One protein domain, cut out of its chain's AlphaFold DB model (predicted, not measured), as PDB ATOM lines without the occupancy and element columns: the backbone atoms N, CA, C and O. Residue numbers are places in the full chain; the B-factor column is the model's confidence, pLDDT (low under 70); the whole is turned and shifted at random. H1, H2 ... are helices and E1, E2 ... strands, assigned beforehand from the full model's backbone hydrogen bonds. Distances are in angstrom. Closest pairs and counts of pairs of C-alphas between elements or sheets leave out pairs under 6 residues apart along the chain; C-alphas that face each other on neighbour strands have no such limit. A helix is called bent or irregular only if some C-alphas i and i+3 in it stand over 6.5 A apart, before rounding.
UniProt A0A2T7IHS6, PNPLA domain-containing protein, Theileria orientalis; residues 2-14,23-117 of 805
ATOM      1  N   THR A   2     -22.190  25.026 -21.957       44.03
ATOM      2  CA  THR A   2     -22.499  26.200 -22.807       44.03
ATOM      3  C   THR A   2     -22.218  25.947 -24.289       44.03
ATOM      4  O   THR A   2     -23.136  26.055 -25.094       44.03
ATOM      5  N   ASP A   3     -21.032  25.436 -24.628       53.94
ATOM      6  CA  ASP A   3     -20.632  25.248 -26.030       53.94
ATOM      7  C   ASP A   3     -21.502  24.213 -26.761       53.94
ATOM      8  O   ASP A   3     -21.885  24.416 -27.902       53.94
ATOM      9  N   PHE A   4     -21.889  23.113 -26.106       54.91
ATOM     10  CA  PHE A   4     -22.710  22.062 -26.731       54.91
ATOM     11  C   PHE A   4     -24.184  22.479 -26.902       54.91
ATOM     12  O   PHE A   4     -24.830  22.086 -27.877       54.91
ATOM     13  N   LYS A   5     -24.713  23.303 -25.982       55.06
ATOM     14  CA  LYS A   5     -26.053  23.905 -26.093       55.06
ATOM     15  C   LYS A   5     -26.114  24.924 -27.231       55.06
ATOM     16  O   LYS A   5     -27.043  24.862 -28.032       55.06
ATOM     17  N   GLU A   6     -25.115  25.798 -27.343       53.72
ATOM     18  CA  GLU A   6     -25.014  26.776 -28.436       53.72
ATOM     19  C   GLU A   6     -24.844  26.103 -29.803       53.72
ATOM     20  O   GLU A   6     -25.423  26.541 -30.794       53.72
ATOM     21  N   TRP A   7     -24.108  24.992 -29.859       52.41
ATOM     22  CA  TRP A   7     -23.780  24.325 -31.119       52.41
ATOM     23  C   TRP A   7     -24.935  23.510 -31.721       52.41
ATOM     24  O   TRP A   7     -25.030  23.357 -32.942       52.41
ATOM     25  N   LEU A   8     -25.832  22.990 -30.877       60.19
ATOM     26  CA  LEU A   8     -27.009  22.242 -31.326       60.19
ATOM     27  C   LEU A   8     -28.285  23.089 -31.363       60.19
ATOM     28  O   LEU A   8     -29.170  22.776 -32.157       60.19
ATOM     29  N   GLY A   9     -28.396  24.139 -30.539       61.41
ATOM     30  CA  GLY A   9     -29.627  24.927 -30.402       61.41
ATOM     31  C   GLY A   9     -30.804  24.115 -29.843       61.41
ATOM     32  O   GLY A   9     -31.958  24.423 -30.127       61.41
ATOM     33  N   LEU A  10     -30.517  23.041 -29.099       75.69
ATOM     34  CA  LEU A  10     -31.508  22.099 -28.570       75.69
ATOM     35  C   LEU A  10     -31.593  22.186 -27.046       75.69
ATOM     36  O   LEU A  10     -30.610  22.500 -26.384       75.69
ATOM     37  N   SER A  11     -32.765  21.864 -26.499       82.00
ATOM     38  CA  SER A  11     -32.981  21.660 -25.066       82.00
ATOM     39  C   SER A  11     -33.051  20.160 -24.779       82.00
ATOM     40  O   SER A  11     -33.945  19.477 -25.283       82.00
ATOM     41  N   VAL A  12     -32.103  19.650 -23.991       86.06
ATOM     42  CA  VAL A  12     -32.120  18.280 -23.457       86.06
ATOM     43  C   VAL A  12     -32.358  18.343 -21.952       86.06
ATOM     44  O   VAL A  12     -31.772  19.173 -21.249       86.06
ATOM     45  N   TYR A  13     -33.224  17.460 -21.468       87.81
ATOM     46  CA  TYR A  13     -33.595  17.314 -20.072       87.81
ATOM     47  C   TYR A  13     -32.351  17.104 -19.207       87.81
ATOM     48  O   TYR A  13     -31.615  16.131 -19.374       87.81
ATOM     49  N   SER A  14     -32.129  18.009 -18.255       84.56
ATOM     50  CA  SER A  14     -30.981  17.988 -17.342       84.56
ATOM     51  C   SER A  14     -31.352  17.637 -15.900       84.56
ATOM     52  O   SER A  14     -30.483  17.657 -15.036       84.56
ATOM     53  N   PRO A  23     -45.172  -0.844 -10.499       86.69
ATOM     54  CA  PRO A  23     -46.315  -0.363  -9.725       86.69
ATOM     55  C   PRO A  23     -46.627  -1.276  -8.530       86.69
ATOM     56  O   PRO A  23     -46.522  -2.497  -8.641       86.69
ATOM     57  N   LYS A  24     -47.020  -0.716  -7.376       84.94
ATOM     58  CA  LYS A  24     -47.274  -1.507  -6.151       84.94
ATOM     59  C   LYS A  24     -48.387  -2.547  -6.331       84.94
ATOM     60  O   LYS A  24     -48.345  -3.608  -5.720       84.94
ATOM     61  N   ASP A  25     -49.355  -2.255  -7.192       86.31
ATOM     62  CA  ASP A  25     -50.468  -3.125  -7.571       86.31
ATOM     63  C   ASP A  25     -50.068  -4.261  -8.530       86.31
ATOM     64  O   ASP A  25     -50.875  -5.152  -8.778       86.31
ATOM     65  N   THR A  26     -48.813  -4.314  -9.001       87.94
ATOM     66  CA  THR A  26     -48.291  -5.413  -9.839       87.94
ATOM     67  C   THR A  26     -48.556  -6.790  -9.217       87.94
ATOM     68  O   THR A  26     -48.945  -7.717  -9.926       87.94
ATOM     69  N   LEU A  27     -48.411  -6.921  -7.891       86.81
ATOM     70  CA  LEU A  27     -48.654  -8.175  -7.168       86.81
ATOM     71  C   LEU A  27     -50.092  -8.691  -7.315       86.81
ATOM     72  O   LEU A  27     -50.296  -9.898  -7.401       86.81
ATOM     73  N   ALA A  28     -51.081  -7.797  -7.401       87.56
ATOM     74  CA  ALA A  28     -52.494  -8.167  -7.511       87.56
ATOM     75  C   ALA A  28     -52.849  -8.810  -8.866       87.56
ATOM     76  O   ALA A  28     -53.916  -9.407  -9.023       87.56
ATOM     77  N   HIS A  29     -51.962  -8.702  -9.857       88.00
ATOM     78  CA  HIS A  29     -52.137  -9.318 -11.168       88.00
ATOM     79  C   HIS A  29     -51.538 -10.728 -11.256       88.00
ATOM     80  O   HIS A  29     -51.830 -11.442 -12.215       88.00
ATOM     81  N   PHE A  30     -50.741 -11.160 -10.276       88.75
ATOM     82  CA  PHE A  30     -50.169 -12.505 -10.245       88.75
ATOM     83  C   PHE A  30     -51.108 -13.518  -9.588       88.75
ATOM     84  O   PHE A  30     -51.712 -13.245  -8.554       88.75
ATOM     85  N   ASN A  31     -51.144 -14.735 -10.133       88.75
ATOM     86  CA  ASN A  31     -51.696 -15.901  -9.459       88.75
ATOM     87  C   ASN A  31     -50.739 -16.347  -8.346       88.75
ATOM     88  O   ASN A  31     -49.857 -17.185  -8.551       88.75
ATOM     89  N   LEU A  32     -50.915 -15.757  -7.162       84.81
ATOM     90  CA  LEU A  32     -50.043 -15.980  -6.009       84.81
ATOM     91  C   LEU A  32     -50.032 -17.440  -5.536       84.81
ATOM     92  O   LEU A  32     -49.030 -17.874  -4.980       84.81
ATOM     93  N   GLU A  33     -51.090 -18.221  -5.770       84.94
ATOM     94  CA  GLU A  33     -51.113 -19.641  -5.395       84.94
ATOM     95  C   GLU A  33     -50.121 -20.456  -6.239       84.94
ATOM     96  O   GLU A  33     -49.331 -21.241  -5.711       84.94
ATOM     97  N   VAL A  34     -50.127 -20.237  -7.558       85.69
ATOM     98  CA  VAL A  34     -49.183 -20.883  -8.482       85.69
ATOM     99  C   VAL A  34     -47.761 -20.397  -8.208       85.69
ATOM    100  O   VAL A  34     -46.827 -21.198  -8.165       85.69
ATOM    101  N   LEU A  35     -47.609 -19.094  -7.975       82.62
ATOM    102  CA  LEU A  35     -46.325 -18.459  -7.705       82.62
ATOM    103  C   LEU A  35     -45.685 -18.995  -6.408       82.62
ATOM    104  O   LEU A  35     -44.508 -19.358  -6.405       82.62
ATOM    105  N   ARG A  36     -46.476 -19.142  -5.332       79.94
ATOM    106  CA  ARG A  36     -46.043 -19.737  -4.055       79.94
ATOM    107  C   ARG A  36     -45.528 -21.159  -4.236       79.94
ATOM    108  O   ARG A  36     -44.446 -21.465  -3.758       79.94
ATOM    109  N   LYS A  37     -46.232 -22.016  -4.985       79.19
ATOM    110  CA  LYS A  37     -45.797 -23.412  -5.222       79.19
ATOM    111  C   LYS A  37     -44.422 -23.515  -5.895       79.19
ATOM    112  O   LYS A  37     -43.738 -24.520  -5.719       79.19
ATOM    113  N   ILE A  38     -44.031 -22.511  -6.679       75.88
ATOM    114  CA  ILE A  38     -42.741 -22.481  -7.380       75.88
ATOM    115  C   ILE A  38     -41.643 -21.902  -6.493       75.88
ATOM    116  O   ILE A  38     -40.544 -22.447  -6.466       75.88
ATOM    117  N   LEU A  39     -41.938 -20.829  -5.762       71.44
ATOM    118  CA  LEU A  39     -40.935 -20.123  -4.966       71.44
ATOM    119  C   LEU A  39     -40.693 -20.754  -3.590       71.44
ATOM    120  O   LEU A  39     -39.558 -20.745  -3.140       71.44
ATOM    121  N   ILE A  40     -41.684 -21.424  -2.988       62.16
ATOM    122  CA  ILE A  40     -41.493 -22.246  -1.772       62.16
ATOM    123  C   ILE A  40     -40.500 -23.391  -2.026       62.16
ATOM    124  O   ILE A  40     -39.804 -23.837  -1.126       62.16
ATOM    125  N   ARG A  41     -40.355 -23.854  -3.276       58.56
ATOM    126  CA  ARG A  41     -39.301 -24.824  -3.627       58.56
ATOM    127  C   ARG A  41     -37.885 -24.229  -3.578       58.56
ATOM    128  O   ARG A  41     -36.937 -24.975  -3.806       58.56
ATOM    129  N   LYS A  42     -37.742 -22.918  -3.351       61.94
ATOM    130  CA  LYS A  42     -36.463 -22.203  -3.304       61.94
ATOM    131  C   LYS A  42     -36.143 -21.582  -1.935       61.94
ATOM    132  O   LYS A  42     -34.959 -21.494  -1.646       61.94
ATOM    133  N   ASP A  43     -37.131 -21.194  -1.121       56.31
ATOM    134  CA  ASP A  43     -36.919 -20.609   0.217       56.31
ATOM    135  C   ASP A  43     -38.081 -20.925   1.185       56.31
ATOM    136  O   ASP A  43     -39.249 -20.858   0.799       56.31
ATOM    137  N   ASP A  44     -37.760 -21.189   2.459       57.28
ATOM    138  CA  ASP A  44     -38.700 -21.533   3.553       57.28
ATOM    139  C   ASP A  44     -39.457 -20.317   4.149       57.28
ATOM    140  O   ASP A  44     -40.086 -20.418   5.203       57.28
ATOM    141  N   ASN A  45     -39.393 -19.138   3.517       58.56
ATOM    142  CA  ASN A  45     -39.964 -17.898   4.057       58.56
ATOM    143  C   ASN A  45     -41.308 -17.536   3.395       58.56
ATOM    144  O   ASN A  45     -41.382 -17.294   2.192       58.56
ATOM    145  N   ASP A  46     -42.369 -17.409   4.199       58.72
ATOM    146  CA  ASP A  46     -43.753 -17.183   3.735       58.72
ATOM    147  C   ASP A  46     -44.062 -15.746   3.248       58.72
ATOM    148  O   ASP A  46     -45.141 -15.483   2.701       58.72
ATOM    149  N   ASN A  47     -43.141 -14.792   3.424       63.59
ATOM    150  CA  ASN A  47     -43.376 -13.386   3.084       63.59
ATOM    151  C   ASN A  47     -42.953 -13.048   1.648       63.59
ATOM    152  O   ASN A  47     -41.779 -12.857   1.341       63.59
ATOM    153  N   PHE A  48     -43.955 -12.897   0.785       68.31
ATOM    154  CA  PHE A  48     -43.807 -12.435  -0.590       68.31
ATOM    155  C   PHE A  48     -43.774 -10.907  -0.686       68.31
ATOM    156  O   PHE A  48     -44.788 -10.253  -0.439       68.31
ATOM    157  N   ASP A  49     -42.648 -10.341  -1.119       81.69
ATOM    158  CA  ASP A  49     -42.552  -8.935  -1.510       81.69
ATOM    159  C   ASP A  49     -42.380  -8.769  -3.033       81.69
ATOM    160  O   ASP A  49     -42.055  -9.699  -3.769       81.69
ATOM    161  N   LEU A  50     -42.664  -7.571  -3.550       84.50
ATOM    162  CA  LEU A  50     -42.528  -7.280  -4.983       84.50
ATOM    163  C   LEU A  50     -41.061  -7.342  -5.438       84.50
ATOM    164  O   LEU A  50     -40.796  -7.640  -6.600       84.50
ATOM    165  N   ASN A  51     -40.112  -7.077  -4.539       84.50
ATOM    166  CA  ASN A  51     -38.693  -7.067  -4.876       84.50
ATOM    167  C   ASN A  51     -38.188  -8.474  -5.204       84.50
ATOM    168  O   ASN A  51     -37.451  -8.624  -6.178       84.50
ATOM    169  N   SER A  52     -38.628  -9.501  -4.472       82.12
ATOM    170  CA  SER A  52     -38.257 -10.894  -4.738       82.12
ATOM    171  C   SER A  52     -38.743 -11.361  -6.113       82.12
ATOM    172  O   SER A  52     -37.978 -11.952  -6.871       82.12
ATOM    173  N   ILE A  53     -39.964 -10.990  -6.512       84.62
ATOM    174  CA  ILE A  53     -40.505 -11.279  -7.854       84.62
ATOM    175  C   ILE A  53     -39.724 -10.545  -8.945       84.62
ATOM    176  O   ILE A  53     -39.480 -11.089 -10.020       84.62
ATOM    177  N   VAL A  54     -39.345  -9.292  -8.698       85.62
ATOM    178  CA  VAL A  54     -38.566  -8.499  -9.658       85.62
ATOM    179  C   VAL A  54     -37.148  -9.047  -9.816       85.62
ATOM    180  O   VAL A  54     -36.577  -8.924 -10.904       85.62
ATOM    181  N   ALA A  55     -36.598  -9.656  -8.767       84.25
ATOM    182  CA  ALA A  55     -35.298 -10.308  -8.786       84.25
ATOM    183  C   ALA A  55     -35.334 -11.715  -9.414       84.25
ATOM    184  O   ALA A  55     -34.348 -12.112 -10.032       84.25
ATOM    185  N   ASP A  56     -36.449 -12.454  -9.325       87.69
ATOM    186  CA  ASP A  56     -36.538 -13.813  -9.876       87.69
ATOM    187  C   ASP A  56     -36.804 -13.816 -11.396       87.69
ATOM    188  O   ASP A  56     -37.882 -13.486 -11.903       87.69
ATOM    189  N   TYR A  57     -35.803 -14.265 -12.153       88.75
ATOM    190  CA  TYR A  57     -35.872 -14.339 -13.609       88.75
ATOM    191  C   TYR A  57     -36.819 -15.424 -14.156       88.75
ATOM    192  O   TYR A  57     -37.239 -15.330 -15.311       88.75
ATOM    193  N   SER A  58     -37.217 -16.418 -13.356       86.56
ATOM    194  CA  SER A  58     -38.158 -17.472 -13.775       86.56
ATOM    195  C   SER A  58     -39.573 -16.950 -14.036       86.56
ATOM    196  O   SER A  58     -40.305 -17.530 -14.834       86.56
ATOM    197  N   VAL A  59     -39.940 -15.817 -13.429       89.25
ATOM    198  CA  VAL A  59     -41.237 -15.145 -13.614       89.25
ATOM    199  C   VAL A  59     -41.121 -13.884 -14.479       89.25
ATOM    200  O   VAL A  59     -42.093 -13.144 -14.653       89.25
ATOM    201  N   ARG A  60     -39.948 -13.638 -15.083       89.94
ATOM    202  CA  ARG A  60     -39.644 -12.397 -15.817       89.94
ATOM    203  C   ARG A  60     -40.558 -12.164 -17.012       89.94
ATOM    204  O   ARG A  60     -40.975 -11.032 -17.235       89.94
ATOM    205  N   TYR A  61     -40.918 -13.203 -17.765       90.50
ATOM    206  CA  TYR A  61     -41.865 -13.057 -18.877       90.50
ATOM    207  C   TYR A  61     -43.272 -12.674 -18.399       90.50
ATOM    208  O   TYR A  61     -43.902 -11.814 -19.013       90.50
ATOM    209  N   ALA A  62     -43.748 -13.252 -17.291       90.88
ATOM    210  CA  ALA A  62     -45.035 -12.890 -16.694       90.88
ATOM    211  C   ALA A  62     -45.030 -11.453 -16.149       90.88
ATOM    212  O   ALA A  62     -45.969 -10.695 -16.398       90.88
ATOM    213  N   LEU A  63     -43.940 -11.038 -15.494       90.94
ATOM    214  CA  LEU A  63     -43.749  -9.654 -15.062       90.94
ATOM    215  C   LEU A  63     -43.775  -8.686 -16.254       90.94
ATOM    216  O   LEU A  63     -44.521  -7.710 -16.235       90.94
ATOM    217  N   ASN A  64     -43.019  -8.976 -17.317       89.12
ATOM    218  CA  ASN A  64     -42.990  -8.159 -18.535       89.12
ATOM    219  C   ASN A  64     -44.378  -8.013 -19.167       89.12
ATOM    220  O   ASN A  64     -44.733  -6.945 -19.672       89.12
ATOM    221  N   TYR A  65     -45.171  -9.084 -19.129       88.31
ATOM    222  CA  TYR A  65     -46.541  -9.080 -19.616       88.31
ATOM    223  C   TYR A  65     -47.444  -8.143 -18.797       88.31
ATOM    224  O   TYR A  65     -48.117  -7.288 -19.375       88.31
ATOM    225  N   ILE A  66     -47.396  -8.225 -17.463       89.12
ATOM    226  CA  ILE A  66     -48.147  -7.325 -16.571       89.12
ATOM    227  C   ILE A  66     -47.709  -5.868 -16.768       89.12
ATOM    228  O   ILE A  66     -48.545  -4.977 -16.920       89.12
ATOM    229  N   LEU A  67     -46.403  -5.613 -16.827       88.94
ATOM    230  CA  LEU A  67     -45.866  -4.269 -17.032       88.94
ATOM    231  C   LEU A  67     -46.278  -3.665 -18.384       88.94
ATOM    232  O   LEU A  67     -46.572  -2.473 -18.463       88.94
ATOM    233  N   SER A  68     -46.394  -4.489 -19.428       84.94
ATOM    234  CA  SER A  68     -46.909  -4.044 -20.729       84.94
ATOM    235  C   SER A  68     -48.364  -3.559 -20.640       84.94
ATOM    236  O   SER A  68     -48.725  -2.592 -21.309       84.94
ATOM    237  N   ASN A  69     -49.192  -4.164 -19.778       84.44
ATOM    238  CA  ASN A  69     -50.557  -3.691 -19.520       84.44
ATOM    239  C   ASN A  69     -50.569  -2.299 -18.863       84.44
ATOM    240  O   ASN A  69     -51.371  -1.442 -19.231       84.44
ATOM    241  N   PHE A  70     -49.652  -2.044 -17.924       84.44
ATOM    242  CA  PHE A  70     -49.507  -0.721 -17.312       84.44
ATOM    243  C   PHE A  70     -49.093   0.346 -18.327       84.44
ATOM    244  O   PHE A  70     -49.663   1.436 -18.323       84.44
ATOM    245  N   THR A  71     -48.165   0.030 -19.237       82.94
ATOM    246  CA  THR A  71     -47.815   0.945 -20.335       82.94
ATOM    247  C   THR A  71     -49.027   1.232 -21.223       82.94
ATOM    248  O   THR A  71     -49.291   2.390 -21.526       82.94
ATOM    249  N   LEU A  72     -49.852   0.230 -21.547       79.81
ATOM    250  CA  LEU A  72     -51.075   0.458 -22.328       79.81
ATOM    251  C   LEU A  72     -52.091   1.361 -21.616       79.81
ATOM    252  O   LEU A  72     -52.764   2.153 -22.273       79.81
ATOM    253  N   ARG A  73     -52.222   1.268 -20.285       80.69
ATOM    254  CA  ARG A  73     -53.058   2.203 -19.507       80.69
ATOM    255  C   ARG A  73     -52.559   3.640 -19.652       80.69
ATOM    256  O   ARG A  73     -53.370   4.537 -19.879       80.69
ATOM    257  N   PHE A  74     -51.244   3.841 -19.581       80.56
ATOM    258  CA  PHE A  74     -50.632   5.149 -19.804       80.56
ATOM    259  C   PHE A  74     -50.872   5.653 -21.234       80.56
ATOM    260  O   PHE A  74     -51.325   6.781 -21.412       80.56
ATOM    261  N   ASP A  75     -50.676   4.812 -22.253       78.81
ATOM    262  CA  ASP A  75     -50.895   5.184 -23.660       78.81
ATOM    263  C   ASP A  75     -52.347   5.642 -23.912       78.81
ATOM    264  O   ASP A  75     -52.602   6.559 -24.700       78.81
ATOM    265  N   ARG A  76     -53.323   5.064 -23.194       77.19
ATOM    266  CA  ARG A  76     -54.728   5.516 -23.229       77.19
ATOM    267  C   ARG A  76     -54.915   6.895 -22.599       77.19
ATOM    268  O   ARG A  76     -55.652   7.706 -23.156       77.19
ATOM    269  N   GLN A  77     -54.276   7.161 -21.461       77.75
ATOM    270  CA  GLN A  77     -54.317   8.480 -20.821       77.75
ATOM    271  C   GLN A  77     -53.668   9.536 -21.721       77.75
ATOM    272  O   GLN A  77     -54.266  10.584 -21.963       77.75
ATOM    273  N   LEU A  78     -52.507   9.218 -22.303       78.81
ATOM    274  CA  LEU A  78     -51.815  10.069 -23.268       78.81
ATOM    275  C   LEU A  78     -52.686  10.345 -24.499       78.81
ATOM    276  O   LEU A  78     -52.820  11.489 -24.920       78.81
ATOM    277  N   THR A  79     -53.343   9.320 -25.039       76.00
ATOM    278  CA  THR A  79     -54.304   9.489 -26.136       76.00
ATOM    279  C   THR A  79     -55.433  10.448 -25.760       76.00
ATOM    280  O   THR A  79     -55.782  11.336 -26.538       76.00
ATOM    281  N   SER A  80     -56.039  10.255 -24.586       74.62
ATOM    282  CA  SER A  80     -57.135  11.105 -24.117       74.62
ATOM    283  C   SER A  80     -56.689  12.561 -24.016       74.62
ATOM    284  O   SER A  80     -57.407  13.457 -24.460       74.62
ATOM    285  N   PHE A  81     -55.475  12.788 -23.513       76.00
ATOM    286  CA  PHE A  81     -54.840  14.099 -23.470       76.00
ATOM    287  C   PHE A  81     -54.652  14.702 -24.865       76.00
ATOM    288  O   PHE A  81     -55.090  15.825 -25.093       76.00
ATOM    289  N   ILE A  82     -54.093  13.955 -25.824       74.62
ATOM    290  CA  ILE A  82     -53.877  14.454 -27.195       74.62
ATOM    291  C   ILE A  82     -55.196  14.857 -27.869       74.62
ATOM    292  O   ILE A  82     -55.242  15.849 -28.592       74.62
ATOM    293  N   ARG A  83     -56.283  14.118 -27.622       72.75
ATOM    294  CA  ARG A  83     -57.597  14.412 -28.216       72.75
ATOM    295  C   ARG A  83     -58.298  15.610 -27.583       72.75
ATOM    296  O   ARG A  83     -58.967  16.359 -28.286       72.75
ATOM    297  N   SER A  84     -58.200  15.747 -26.263       73.00
ATOM    298  CA  SER A  84     -58.942  16.758 -25.498       73.00
ATOM    299  C   SER A  84     -58.163  18.054 -25.277       73.00
ATOM    300  O   SER A  84     -58.772  19.068 -24.946       73.00
ATOM    301  N   ASN A  85     -56.832  18.030 -25.440       64.94
ATOM    302  CA  ASN A  85     -55.912  19.044 -24.912       64.94
ATOM    303  C   ASN A  85     -56.108  19.315 -23.403       64.94
ATOM    304  O   ASN A  85     -55.716  20.376 -22.912       64.94
ATOM    305  N   ASP A  86     -56.711  18.384 -22.656       62.91
ATOM    306  CA  ASP A  86     -56.985  18.555 -21.231       62.91
ATOM    307  C   ASP A  86     -55.719  18.320 -20.401       62.91
ATOM    308  O   ASP A  86     -55.303  17.187 -20.158       62.91
ATOM    309  N   THR A  87     -55.107  19.406 -19.936       59.12
ATOM    310  CA  THR A  87     -53.882  19.373 -19.131       59.12
ATOM    311  C   THR A  87     -54.089  18.894 -17.693       59.12
ATOM    312  O   THR A  87     -53.105  18.770 -16.976       59.12
ATOM    313  N   SER A  88     -55.322  18.628 -17.241       61.09
ATOM    314  CA  SER A  88     -55.607  18.257 -15.844       61.09
ATOM    315  C   SER A  88     -54.931  16.956 -15.384       61.09
ATOM    316  O   SER A  88     -54.670  16.787 -14.194       61.09
ATOM    317  N   LEU A  89     -54.604  16.055 -16.318       59.69
ATOM    318  CA  LEU A  89     -53.983  14.754 -16.038       59.69
ATOM    319  C   LEU A  89     -52.450  14.794 -15.912       59.69
ATOM    320  O   LEU A  89     -51.861  13.826 -15.434       59.69
ATOM    321  N   PHE A  90     -51.798  15.889 -16.318       64.62
ATOM    322  CA  PHE A  90     -50.341  16.030 -16.273       64.62
ATOM    323  C   PHE A  90     -49.956  17.267 -15.459       64.62
ATOM    324  O   PHE A  90     -50.426  18.370 -15.718       64.62
ATOM    325  N   LEU A  91     -49.094  17.075 -14.454       55.16
ATOM    326  CA  LEU A  91     -48.794  18.068 -13.414       55.16
ATOM    327  C   LEU A  91     -48.088  19.341 -13.940       55.16
ATOM    328  O   LEU A  91     -48.018  20.328 -13.208       55.16
ATOM    329  N   GLY A  92     -47.623  19.371 -15.198       60.31
ATOM    330  CA  GLY A  92     -47.089  20.573 -15.843       60.31
ATOM    331  C   GLY A  92     -47.065  20.528 -17.379       60.31
ATOM    332  O   GLY A  92     -46.893  19.479 -17.996       60.31
ATOM    333  N   LYS A  93     -47.173  21.705 -18.020       58.94
ATOM    334  CA  LYS A  93     -47.077  21.873 -19.490       58.94
ATOM    335  C   LYS A  93     -45.705  21.499 -20.079       58.94
ATOM    336  O   LYS A  93     -45.594  21.336 -21.290       58.94
ATOM    337  N   ASP A  94     -44.668  21.381 -19.251       70.19
ATOM    338  CA  ASP A  94     -43.316  21.006 -19.689       70.19
ATOM    339  C   ASP A  94     -43.069  19.492 -19.712       70.19
ATOM    340  O   ASP A  94     -42.029  19.055 -20.206       70.19
ATOM    341  N   ASP A  95     -44.019  18.685 -19.230       79.50
ATOM    342  CA  ASP A  95     -43.861  17.233 -19.154       79.50
ATOM    343  C   ASP A  95     -44.149  16.514 -20.470       79.50
ATOM    344  O   ASP A  95     -43.589  15.446 -20.727       79.50
ATOM    345  N   ILE A  96     -45.007  17.095 -21.310       86.06
ATOM    346  CA  ILE A  96     -45.365  16.544 -22.616       86.06
ATOM    347  C   ILE A  96     -45.408  17.664 -23.640       86.06
ATOM    348  O   ILE A  96     -46.054  18.689 -23.430       86.06
ATOM    349  N   ARG A  97     -44.757  17.455 -24.785       86.12
ATOM    350  CA  ARG A  97     -44.898  18.338 -25.947       86.12
ATOM    351  C   ARG A  97     -45.201  17.527 -27.187       86.12
ATOM    352  O   ARG A  97     -44.585  16.496 -27.435       86.12
ATOM    353  N   LEU A  98     -46.156  18.024 -27.959       87.81
ATOM    354  CA  LEU A  98     -46.640  17.403 -29.179       87.81
ATOM    355  C   LEU A  98     -46.364  18.333 -30.352       87.81
ATOM    356  O   LEU A  98     -46.722  19.510 -30.310       87.81
ATOM    357  N   GLN A  99     -45.792  17.793 -31.421       88.56
ATOM    358  CA  GLN A  99     -45.590  18.538 -32.649       88.56
ATOM    359  C   GLN A  99     -45.896  17.701 -33.883       88.56
ATOM    360  O   GLN A  99     -45.330  16.632 -34.090       88.56
ATOM    361  N   ARG A 100     -46.733  18.247 -34.766       89.44
ATOM    362  CA  ARG A 100     -46.908  17.711 -36.117       89.44
ATOM    363  C   ARG A 100     -45.704  18.087 -36.972       89.44
ATOM    364  O   ARG A 100     -45.406  19.273 -37.122       89.44
ATOM    365  N   MET A 101     -45.022  17.103 -37.554       89.75
ATOM    366  CA  MET A 101     -43.926  17.373 -38.487       89.75
ATOM    367  C   MET A 101     -44.360  17.268 -39.941       89.75
ATOM    368  O   MET A 101     -45.367  16.653 -40.292       89.75
ATOM    369  N   PHE A 102     -43.549  17.879 -40.807       89.62
ATOM    370  CA  PHE A 102     -43.672  17.801 -42.261       89.62
ATOM    371  C   PHE A 102     -45.034  18.259 -42.805       89.62
ATOM    372  O   PHE A 102     -45.362  17.909 -43.936       89.62
ATOM    373  N   ASN A 103     -45.799  19.053 -42.045       87.00
ATOM    374  CA  ASN A 103     -47.176  19.444 -42.373       87.00
ATOM    375  C   ASN A 103     -48.076  18.218 -42.610       87.00
ATOM    376  O   ASN A 103     -48.861  18.193 -43.552       87.00
ATOM    377  N   SER A 104     -47.907  17.184 -41.788       90.31
ATOM    378  CA  SER A 104     -48.519  15.865 -41.958       90.31
ATOM    379  C   SER A 104     -49.148  15.361 -40.649       90.31
ATOM    380  O   SER A 104     -49.124  16.073 -39.642       90.31
ATOM    381  N   GLU A 105     -49.699  14.143 -40.650       87.69
ATOM    382  CA  GLU A 105     -50.219  13.497 -39.429       87.69
ATOM    383  C   GLU A 105     -49.111  12.876 -38.567       87.69
ATOM    384  O   GLU A 105     -49.388  12.344 -37.500       87.69
ATOM    385  N   PHE A 106     -47.850  12.953 -38.998       91.56
ATOM    386  CA  PHE A 106     -46.736  12.476 -38.194       91.56
ATOM    387  C   PHE A 106     -46.539  13.327 -36.938       91.56
ATOM    388  O   PHE A 106     -46.329  14.542 -37.024       91.56
ATOM    389  N   LEU A 107     -46.540  12.662 -35.787       91.12
ATOM    390  CA  LEU A 107     -46.393  13.251 -34.467       91.12
ATOM    391  C   LEU A 107     -44.994  12.985 -33.916       91.12
ATOM    392  O   LEU A 107     -44.571  11.844 -33.735       91.12
ATOM    393  N   LEU A 108     -44.298  14.067 -33.594       92.62
ATOM    394  CA  LEU A 108     -43.150  14.047 -32.710       92.62
ATOM    395  C   LEU A 108     -43.637  14.356 -31.294       92.62
ATOM    396  O   LEU A 108     -44.216  15.418 -31.051       92.62
ATOM    397  N   ILE A 109     -43.418  13.421 -30.376       91.25
ATOM    398  CA  ILE A 109     -43.828  13.535 -28.979       91.25
ATOM    399  C   ILE A 109     -42.570  13.613 -28.125       91.25
ATOM    400  O   ILE A 109     -41.699  12.759 -28.219       91.25
ATOM    401  N   TYR A 110     -42.474  14.620 -27.271       91.75
ATOM    402  CA  TYR A 110     -41.541  14.616 -26.154       91.75
ATOM    403  C   TYR A 110     -42.303  14.202 -24.898       91.75
ATOM    404  O   TYR A 110     -43.315  14.825 -24.572       91.75
ATOM    405  N   LEU A 111     -41.813  13.173 -24.207       89.69
ATOM    406  CA  LEU A 111     -42.324  12.725 -22.917       89.69
ATOM    407  C   LEU A 111     -41.206  12.791 -21.879       89.69
ATOM    408  O   LEU A 111     -40.202  12.091 -21.999       89.69
ATOM    409  N   ASN A 112     -41.404  13.599 -20.838       89.38
ATOM    410  CA  ASN A 112     -40.487  13.691 -19.708       89.38
ATOM    411  C   ASN A 112     -40.235  12.287 -19.119       89.38
ATOM    412  O   ASN A 112     -41.196  11.560 -18.835       89.38
ATOM    413  N   PRO A 113     -38.965  11.896 -18.895       88.94
ATOM    414  CA  PRO A 113     -38.633  10.533 -18.489       88.94
ATOM    415  C   PRO A 113     -39.118  10.211 -17.067       88.94
ATOM    416  O   PRO A 113     -39.215   9.042 -16.711       88.94
ATOM    417  N   ASN A 114     -39.469  11.219 -16.259       88.00
ATOM    418  CA  ASN A 114     -40.059  11.026 -14.930       88.00
ATOM    419  C   ASN A 114     -41.584  10.846 -14.961       88.00
ATOM    420  O   ASN A 114     -42.148  10.324 -14.001       88.00
ATOM    421  N   VAL A 115     -42.244  11.260 -16.045       82.19
ATOM    422  CA  VAL A 115     -43.693  11.087 -16.239       82.19
ATOM    423  C   VAL A 115     -43.980   9.794 -16.991       82.19
ATOM    424  O   VAL A 115     -44.886   9.045 -16.629       82.19
ATOM    425  N   TYR A 116     -43.181   9.503 -18.016       79.44
ATOM    426  CA  TYR A 116     -43.341   8.302 -18.820       79.44
ATOM    427  C   TYR A 116     -42.751   7.072 -18.130       79.44
ATOM    428  O   TYR A 116     -41.536   6.956 -17.961       79.44
ATOM    429  N   ARG A 117     -43.615   6.117 -17.777       74.38
ATOM    430  CA  ARG A 117     -43.210   4.799 -17.275       74.38
ATOM    431  C   ARG A 117     -43.128   3.802 -18.428       74.38
ATOM    432  O   ARG A 117     -44.074   3.059 -18.701       74.38
TER     433      ARG A 117
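Overview. This is residues 2 to 14 and 23 to 117 of the 805 residues of the protein "PNPLA domain-containing protein" of Theileria orientalis (UniProt A0A2T7IHS6). One long helix, H5, makes most of the length of an elongated model, with the short helices H2, H3 and H4 gathered loosely about the end where it begins and a small hairpin, E1 and E2, by its other end. H1 sticks out by itself beyond the hairpin, before a cut. The printed part has 108 residues, with five named helices followed by two named strands, which form an antiparallel sheet in the order E1 - E2; the class is mostly helix. The whole is extended, with a radius of gyration of the C-alphas of 20.4 A and spans of 59 by 38 by 25 A.

Along the chain. Begin at C-alpha 2, at (-22.499, 26.200, -22.807), where H1 runs from residue 2 to 8. Past the cut, look for H2 at residues 24 to 29, H3 at residues 32 to 39 and H4 at residues 50 to 55. Find C-alpha 57 at (-35.872, -14.339, -13.609); from there H5 runs 40.5 A to C-alpha 84 at (-58.942, 16.758, -25.498), with a kink of 29 degrees near residue 64. H5 is irregular, with C-alphas 58 and 61 7.7 A apart, and H2 only just so, with C-alphas 24 and 27 6.9 A apart. E1, residues 96 to 100, is 13.6 A long, and E2, residues 107 to 111, is 12.3 A long and ends at C-alpha 111, at (-42.324, 12.725, -22.917).

Arrangement. Start from H5, whose residues 66 to 67 alone only just touch H2, with 3 pairs of C-alphas within 8 A; the closest are those of Thr 26 and Ile 66, 7.0 A apart. H4 and H5 touch only at the corner, and only just, with 3 such pairs, the closest C-alphas being those of Ile 53 and Val 59 at 7.0 A. H2 and H4 only just touch, with 3 pairs, closest at Leu 27 and Leu 50, whose C-alphas are 6.6 A apart; their lines are about perpendicular at 80 degrees. H3 and H5 are near each other, as are H5 and E1. In the hairpin of E1 and E2, look for N 99 and O 108 at 2.9 A and N 108 and O 99 at 2.8 A, within hydrogen-bond range. In H1, H3 and H4 every O i to N i+4 pair is within range; in H5 22 of 24 are, and in H2 0 of 2, beside 2 of 3 O i to N i+3 pairs.

Size, cuts and confidence. The two C-alphas farthest apart, those of Asp 44 and Asn 103, are 62.1 A apart. Residues 15 to 22 are not printed, and C-alphas 14 and 23 are 25.1 A apart across the cut. The link from H5 to E1 is long, with 11 residues. Confidence is under 70 at residues 2 to 9, 40 to 48 and 85 to 93; the mean pLDDT of the printed part is 78.3.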